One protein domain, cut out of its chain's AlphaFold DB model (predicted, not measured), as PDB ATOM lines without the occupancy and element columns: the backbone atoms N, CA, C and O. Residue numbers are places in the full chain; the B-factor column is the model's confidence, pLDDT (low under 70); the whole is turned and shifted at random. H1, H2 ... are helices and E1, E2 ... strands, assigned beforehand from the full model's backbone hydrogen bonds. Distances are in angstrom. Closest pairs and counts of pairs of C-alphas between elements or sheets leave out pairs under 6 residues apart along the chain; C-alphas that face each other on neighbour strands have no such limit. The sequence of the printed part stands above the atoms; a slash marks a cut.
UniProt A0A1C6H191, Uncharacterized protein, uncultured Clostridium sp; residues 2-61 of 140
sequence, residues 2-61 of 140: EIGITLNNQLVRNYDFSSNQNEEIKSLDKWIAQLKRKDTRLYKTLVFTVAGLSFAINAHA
ATOM      1  N   GLU A   2      11.981  38.754  50.625       57.06
ATOM      2  CA  GLU A   2      11.987  39.773  49.573       57.06
ATOM      3  C   GLU A   2      11.627  41.109  50.218       57.06
ATOM      4  O   GLU A   2      10.655  41.186  50.971       57.06
ATOM      5  N   ILE A   3      12.431  42.144  49.975       68.69
ATOM      6  CA  ILE A   3      12.147  43.499  50.458       68.69
ATOM      7  C   ILE A   3      11.960  44.386  49.232       68.69
ATOM      8  O   ILE A   3      12.891  44.620  48.458       68.69
ATOM      9  N   GLY A   4      10.731  44.865  49.047       72.50
ATOM     10  CA  GLY A   4      10.375  45.808  47.994       72.50
ATOM     11  C   GLY A   4      10.317  47.235  48.531       72.50
ATOM     12  O   GLY A   4       9.654  47.490  49.533       72.50
ATOM     13  N   ILE A   5      10.974  48.177  47.855       74.56
ATOM     14  CA  ILE A   5      10.781  49.611  48.095       74.56
ATOM     15  C   ILE A   5       9.701  50.093  47.123       74.56
ATOM     16  O   ILE A   5       9.906  50.116  45.904       74.56
ATOM     17  N   THR A   6       8.545  50.473  47.665       74.06
ATOM     18  CA  THR A   6       7.441  51.070  46.905       74.06
ATOM     19  C   THR A   6       7.435  52.582  47.083       74.06
ATOM     20  O   THR A   6       7.388  53.072  48.210       74.06
ATOM     21  N   LEU A   7       7.425  53.325  45.978       68.06
ATOM     22  CA  LEU A   7       7.208  54.773  45.964       68.06
ATOM     23  C   LEU A   7       5.965  55.049  45.120       68.06
ATOM     24  O   LEU A   7       5.819  54.501  44.033       68.06
ATOM     25  N   ASN A   8       5.058  55.881  45.634       72.81
ATOM     26  CA  ASN A   8       3.807  56.241  44.960       72.81
ATOM     27  C   ASN A   8       2.985  55.024  44.478       72.81
ATOM     28  O   ASN A   8       2.483  54.992  43.357       72.81
ATOM     29  N   ASN A   9       2.900  53.994  45.328       71.81
ATOM     30  CA  ASN A   9       2.192  52.737  45.062       71.81
ATOM     31  C   ASN A   9       2.680  51.963  43.817       71.81
ATOM     32  O   ASN A   9       1.984  51.085  43.313       71.81
ATOM     33  N   GLN A  10       3.887  52.270  43.335       68.25
ATOM     34  CA  GLN A  10       4.588  51.504  42.313       68.25
ATOM     35  C   GLN A  10       5.834  50.862  42.928       68.25
ATOM     36  O   GLN A  10       6.572  51.483  43.698       68.25
ATOM     37  N   LEU A  11       6.056  49.586  42.611       72.56
ATOM     38  CA  LEU A  11       7.271  48.868  42.989       72.56
ATOM     39  C   LEU A  11       8.446  49.445  42.194       72.56
ATOM     40  O   LEU A  11       8.528  49.252  40.985       72.56
ATOM     41  N   VAL A  12       9.343  50.164  42.871       74.06
ATOM     42  CA  VAL A  12      10.504  50.808  42.230       74.06
ATOM     43  C   VAL A  12      11.730  49.902  42.268       74.06
ATOM     44  O   VAL A  12      12.520  49.881  41.326       74.06
ATOM     45  N   ARG A  13      11.901  49.126  43.342       66.50
ATOM     46  CA  ARG A  13      12.989  48.151  43.473       66.50
ATOM     47  C   ARG A  13      12.539  46.967  44.306       66.50
ATOM     48  O   ARG A  13      12.051  47.162  45.415       66.50
ATOM     49  N   ASN A  14      12.742  45.763  43.785       63.50
ATOM     50  CA  ASN A  14      12.580  44.521  44.528       63.50
ATOM     51  C   ASN A  14      13.972  43.924  44.768       63.50
ATOM     52  O   ASN A  14      14.722  43.705  43.817       63.50
ATOM     53  N   TYR A  15      14.324  43.734  46.037       65.75
ATOM     54  CA  TYR A  15      15.519  43.011  46.444       65.75
ATOM     55  C   TYR A  15      15.119  41.600  46.857       65.75
ATOM     56  O   TYR A  15      14.634  41.379  47.972       65.75
ATOM     57  N   ASP A  16      15.356  40.652  45.955       66.06
ATOM     58  CA  ASP A  16      15.301  39.233  46.274       66.06
ATOM     59  C   ASP A  16      16.687  38.764  46.730       66.06
ATOM     60  O   ASP A  16      17.610  38.551  45.934       66.06
ATOM     61  N   PHE A  17      16.822  38.614  48.047       62.38
ATOM     62  CA  PHE A  17      18.052  38.175  48.698       62.38
ATOM     63  C   PHE A  17      18.435  36.734  48.320       62.38
ATOM     64  O   PHE A  17      19.607  36.376  48.425       62.38
ATOM     65  N   SER A  18      17.487  35.914  47.849       64.25
ATOM     66  CA  SER A  18      17.762  34.533  47.441       64.25
ATOM     67  C   SER A  18      18.469  34.453  46.086       64.25
ATOM     68  O   SER A  18      19.370  33.627  45.912       64.25
ATOM     69  N   SER A  19      18.111  35.320  45.135       67.81
ATOM     70  CA  SER A  19      18.769  35.348  43.821       67.81
ATOM     71  C   SER A  19      20.229  35.809  43.920       67.81
ATOM     72  O   SER A  19      21.108  35.177  43.336       67.81
ATOM     73  N   ASN A  20      20.505  36.826  44.742       67.56
ATOM     74  CA  ASN A  20      21.842  37.400  44.895       67.56
ATOM     75  C   ASN A  20      22.827  36.411  45.553       67.56
ATOM     76  O   ASN A  20      23.947  36.225  45.084       67.56
ATOM     77  N   GLN A  21      22.377  35.673  46.574       70.00
ATOM     78  CA  GLN A  21      23.191  34.642  47.230       70.00
ATOM     79  C   GLN A  21      23.586  33.508  46.265       70.00
ATOM     80  O   GLN A  21      24.707  33.001  46.306       70.00
ATOM     81  N   ASN A  22      22.689  33.133  45.349       73.06
ATOM     82  CA  ASN A  22      22.973  32.126  44.326       73.06
ATOM     83  C   ASN A  22      23.993  32.602  43.280       73.06
ATOM     84  O   ASN A  22      24.740  31.783  42.737       73.06
ATOM     85  N   GLU A  23      24.044  33.900  42.977       79.12
ATOM     86  CA  GLU A  23      25.065  34.460  42.085       79.12
ATOM     87  C   GLU A  23      26.449  34.485  42.743       79.12
ATOM     88  O   GLU A  23      27.437  34.096  42.112       79.12
ATOM     89  N   GLU A  24      26.522  34.839  44.026       75.81
ATOM     90  CA  GLU A  24      27.770  34.815  44.794       75.81
ATOM     91  C   GLU A  24      28.350  33.397  44.898       75.81
ATOM     92  O   GLU A  24      29.534  33.200  44.613       75.81
ATOM     93  N   ILE A  25      27.519  32.387  45.190       76.88
ATOM     94  CA  ILE A  25      27.941  30.975  45.243       76.88
ATOM     95  C   ILE A  25      28.502  30.516  43.888       76.88
ATOM     96  O   ILE A  25      29.594  29.949  43.821       76.88
ATOM     97  N   LYS A  26      27.817  30.836  42.780       83.19
ATOM     98  CA  LYS A  26      28.303  30.517  41.423       83.19
ATOM     99  C   LYS A  26      29.628  31.206  41.101       83.19
ATOM    100  O   LYS A  26      30.459  30.652  40.375       83.19
ATOM    101  N   SER A  27      29.833  32.421  41.608       82.88
ATOM    102  CA  SER A  27      31.083  33.154  41.422       82.88
ATOM    103  C   SER A  27      32.242  32.488  42.175       82.88
ATOM    104  O   SER A  27      33.312  32.301  41.593       82.88
ATOM    105  N   LEU A  28      32.014  32.042  43.415       81.19
ATOM    106  CA  LEU A  28      33.000  31.340  44.240       81.19
ATOM    107  C   LEU A  28      33.424  30.012  43.606       81.19
ATOM    108  O   LEU A  28      34.623  29.760  43.476       81.19
ATOM    109  N   ASP A  29      32.473  29.218  43.112       84.31
ATOM    110  CA  ASP A  29      32.771  27.971  42.392       84.31
ATOM    111  C   ASP A  29      33.655  28.220  41.167       84.31
ATOM    112  O   ASP A  29      34.603  27.476  40.890       84.31
ATOM    113  N   LYS A  30      33.393  29.314  40.444       87.69
ATOM    114  CA  LYS A  30      34.189  29.712  39.282       87.69
ATOM    115  C   LYS A  30      35.620  30.089  39.680       87.69
ATOM    116  O   LYS A  30      36.558  29.668  39.000       87.69
ATOM    117  N   TRP A  31      35.804  30.818  40.780       82.19
ATOM    118  CA  TRP A  31      37.126  31.166  41.319       82.19
ATOM    119  C   TRP A  31      37.902  29.935  41.799       82.19
ATOM    120  O   TRP A  31      39.081  29.785  41.474       82.19
ATOM    121  N   ILE A  32      37.244  29.008  42.496       84.38
ATOM    122  CA  ILE A  32      37.848  27.752  42.965       84.38
ATOM    123  C   ILE A  32      38.270  26.878  41.775       84.38
ATOM    124  O   ILE A  32      39.378  26.333  41.753       84.38
ATOM    125  N   ALA A  33      37.430  26.787  40.740       83.62
ATOM    126  CA  ALA A  33      37.745  26.055  39.516       83.62
ATOM    127  C   ALA A  33      38.934  26.670  38.754       83.62
ATOM    128  O   ALA A  33      39.775  25.944  38.214       83.62
ATOM    129  N   GLN A  34      39.038  28.000  38.732       85.06
ATOM    130  CA  GLN A  34      40.192  28.700  38.164       85.06
ATOM    131  C   GLN A  34      41.467  28.446  38.974       85.06
ATOM    132  O   GLN A  34      42.517  28.184  38.384       85.06
ATOM    133  N   LEU A  35      41.375  28.440  40.306       80.12
ATOM    134  CA  LEU A  35      42.496  28.127  41.190       80.12
ATOM    135  C   LEU A  35      43.018  26.704  40.946       80.12
ATOM    136  O   LEU A  35      44.222  26.510  40.787       80.12
ATOM    137  N   LYS A  36      42.110  25.728  40.796       82.81
ATOM    138  CA  LYS A  36      42.439  24.332  40.462       82.81
ATOM    139  C   LYS A  36      43.214  24.199  39.150       82.81
ATOM    140  O   LYS A  36      44.111  23.363  39.062       82.81
ATOM    141  N   ARG A  37      42.859  24.989  38.128       78.50
ATOM    142  CA  ARG A  37      43.541  24.984  36.821       78.50
ATOM    143  C   ARG A  37      44.890  25.698  36.850       78.50
ATOM    144  O   ARG A  37      45.787  25.281  36.127       78.50
ATOM    145  N   LYS A  38      45.019  26.772  37.633       80.69
ATOM    146  CA  LYS A  38      46.224  27.611  37.663       80.69
ATOM    147  C   LYS A  38      47.326  27.013  38.533       80.69
ATOM    148  O   LYS A  38      48.475  26.993  38.108       80.69
ATOM    149  N   ASP A  39      46.983  26.529  39.726       80.25
ATOM    150  CA  ASP A  39      47.957  25.941  40.643       80.25
ATOM    151  C   ASP A  39      47.326  24.847  41.516       80.25
ATOM    152  O   ASP A  39      46.553  25.088  42.449       80.25
ATOM    153  N   THR A  40      47.695  23.603  41.218       78.50
ATOM    154  CA  THR A  40      47.170  22.430  41.920       78.50
ATOM    155  C   THR A  40      47.664  22.319  43.363       78.50
ATOM    156  O   THR A  40      47.000  21.662  44.166       78.50
ATOM    157  N   ARG A  41      48.792  22.950  43.728       74.00
ATOM    158  CA  ARG A  41      49.303  22.941  45.109       74.00
ATOM    159  C   ARG A  41      48.469  23.855  45.996       74.00
ATOM    160  O   ARG A  41      47.979  23.398  47.022       74.00
ATOM    161  N   LEU A  42      48.233  25.091  45.555       75.38
ATOM    162  CA  LEU A  42      47.395  26.053  46.279       75.38
ATOM    163  C   LEU A  42      45.954  25.556  46.422       75.38
ATOM    164  O   LEU A  42      45.372  25.685  47.494       75.38
ATOM    165  N   TYR A  43      45.406  24.912  45.386       84.44
ATOM    166  CA  TYR A  43      44.092  24.272  45.469       84.44
ATOM    167  C   TYR A  43      44.044  23.176  46.542       84.44
ATOM    168  O   TYR A  43      43.110  23.139  47.337       84.44
ATOM    169  N   LYS A  44      45.056  22.301  46.608       76.88
ATOM    170  CA  LYS A  44      45.125  21.255  47.640       76.88
ATOM    171  C   LYS A  44      45.249  21.844  49.044       76.88
ATOM    172  O   LYS A  44      44.581  21.352  49.945       76.88
ATOM    173  N   THR A  45      46.049  22.897  49.224       78.38
ATOM    174  CA  THR A  45      46.162  23.600  50.510       78.38
ATOM    175  C   THR A  45      44.841  24.246  50.907       78.38
ATOM    176  O   THR A  45      44.429  24.084  52.046       78.38
ATOM    177  N   LEU A  46      44.143  24.904  49.979       81.62
ATOM    178  CA  LEU A  46      42.843  25.520  50.244       81.62
ATOM    179  C   LEU A  46      41.778  24.480  50.604       81.62
ATOM    180  O   LEU A  46      41.034  24.665  51.559       81.62
ATOM    181  N   VAL A  47      41.718  23.359  49.882       85.19
ATOM    182  CA  VAL A  47      40.799  22.262  50.224       85.19
ATOM    183  C   VAL A  47      41.149  21.674  51.592       85.19
ATOM    184  O   VAL A  47      40.248  21.393  52.371       85.19
ATOM    185  N   PHE A  48      42.437  21.533  51.914       83.00
ATOM    186  CA  PHE A  48      42.884  21.047  53.218       83.00
ATOM    187  C   PHE A  48      42.536  22.016  54.357       83.00
ATOM    188  O   PHE A  48      42.053  21.575  55.395       83.00
ATOM    189  N   THR A  49      42.719  23.327  54.169       75.06
ATOM    190  CA  THR A  49      42.373  24.329  55.185       75.06
ATOM    191  C   THR A  49      40.869  24.468  55.354       75.06
ATOM    192  O   THR A  49      40.411  24.554  56.486       75.06
ATOM    193  N   VAL A  50      40.086  24.437  54.270       82.38
ATOM    194  CA  VAL A  50      38.617  24.473  54.344       82.38
ATOM    195  C   VAL A  50      38.078  23.199  54.988       82.38
ATOM    196  O   VAL A  50      37.257  23.293  55.889       82.38
ATOM    197  N   ALA A  51      38.571  22.017  54.608       76.00
ATOM    198  CA  ALA A  51      38.161  20.760  55.232       76.00
ATOM    199  C   ALA A  51      38.542  20.707  56.721       76.00
ATOM    200  O   ALA A  51      37.716  20.327  57.547       76.00
ATOM    201  N   GLY A  52      39.759  21.136  57.072       70.38
ATOM    202  CA  GLY A  52      40.211  21.221  58.460       70.38
ATOM    203  C   GLY A  52      39.404  22.226  59.283       70.38
ATOM    204  O   GLY A  52      39.026  21.933  60.412       70.38
ATOM    205  N   LEU A  53      39.075  23.383  58.705       74.56
ATOM    206  CA  LEU A  53      38.276  24.408  59.368       74.56
ATOM    207  C   LEU A  53      36.806  23.993  59.507       74.56
ATOM    208  O   LEU A  53      36.229  24.191  60.566       74.56
ATOM    209  N   SER A  54      36.198  23.375  58.492       69.56
ATOM    210  CA  SER A  54      34.835  22.830  58.582       69.56
ATOM    211  C   SER A  54      34.741  21.690  59.592       69.56
ATOM    212  O   SER A  54      33.749  21.591  60.308       69.56
ATOM    213  N   PHE A  55      35.780  20.862  59.691       62.44
ATOM    214  CA  PHE A  55      35.885  19.862  60.746       62.44
ATOM    215  C   PHE A  55      35.960  20.521  62.132       62.44
ATOM    216  O   PHE A  55      35.208  20.145  63.024       62.44
ATOM    217  N   ALA A  56      36.795  21.555  62.292       57.78
ATOM    218  CA  ALA A  56      36.909  22.305  63.542       57.78
ATOM    219  C   ALA A  56      35.602  23.023  63.929       57.78
ATOM    220  O   ALA A  56      35.212  23.000  65.089       57.78
ATOM    221  N   ILE A  57      34.885  23.608  62.963       61.69
ATOM    222  CA  ILE A  57      33.603  24.290  63.195       61.69
ATOM    223  C   ILE A  57      32.510  23.300  63.608       61.69
ATOM    224  O   ILE A  57      31.769  23.577  64.547       61.69
ATOM    225  N   ASN A  58      32.434  22.129  62.970       54.56
ATOM    226  CA  ASN A  58      31.478  21.086  63.358       54.56
ATOM    227  C   ASN A  58      31.799  20.461  64.725       54.56
ATOM    228  O   ASN A  58      30.895  19.964  65.389       54.56
ATOM    229  N   ALA A  59      33.055  20.527  65.170       53.12
ATOM    230  CA  ALA A  59      33.455  20.099  66.506       53.12
ATOM    231  C   ALA A  59      32.996  21.069  67.618       53.12
ATOM    232  O   ALA A  59      33.069  20.712  68.784       53.12
ATOM    233  N   HIS A  60      32.494  22.273  67.308       48.34
ATOM    234  CA  HIS A  60      32.094  23.274  68.311       48.34
ATOM    235  C   HIS A  60      30.640  23.155  68.830       48.34
ATOM    236  O   HIS A  60      30.169  24.082  69.488       48.34
ATOM    237  N   ALA A  61      29.918  22.055  68.574       47.66
ATOM    238  CA  ALA A  61      28.519  21.900  69.014       47.66
ATOM    239  C   ALA A  61      28.317  21.261  70.411       47.66
ATOM    240  O   ALA A  61      27.238  21.409  70.976       47.66
TER     241      ALA A  61
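What this domain is: This is residues 2 to 61 of the 140 residues of an uncharacterized protein of uncultured Clostridium sp (UniProt A0A1C6H191). Two long helices, H1 and H2, meet near their ends as a V, and a strand hairpin, E1 and E2, extends H1. The printed part has 60 residues, with two named antiparallel strands before the helices, class mixed. It is flat, 56 by 36 by 10 A, and extended, radius of gyration of the C-alphas 18.9 A.

Where its parts are: Find E1, residues 2 to 7, from C-alpha 2 at (11.987, 39.773, 49.573), then E2, residues 10 to 16. H1, residues 17 to 38, runs 32.0 A; H2, residues 40 to 61, runs 32.9 A to C-alpha 61 at (28.519, 21.900, 69.014).

How they stand to each other: In hairpin E1 and E2, N 5 is 2.9 A from O 13, within hydrogen-bond range. H1 and H2, a helical hairpin at a steep tilt of 44 degrees, touch with residues 32 to 36 and 42 to 43 alone, C-alphas 36 and 43 closest at 5.3 A. O i to N i+4 pairs are within range throughout H1, and 16 of 18 in H2.

The domain as a whole: The printed part has no cut; pLDDT is under 70 for residues 54 to 61, among others.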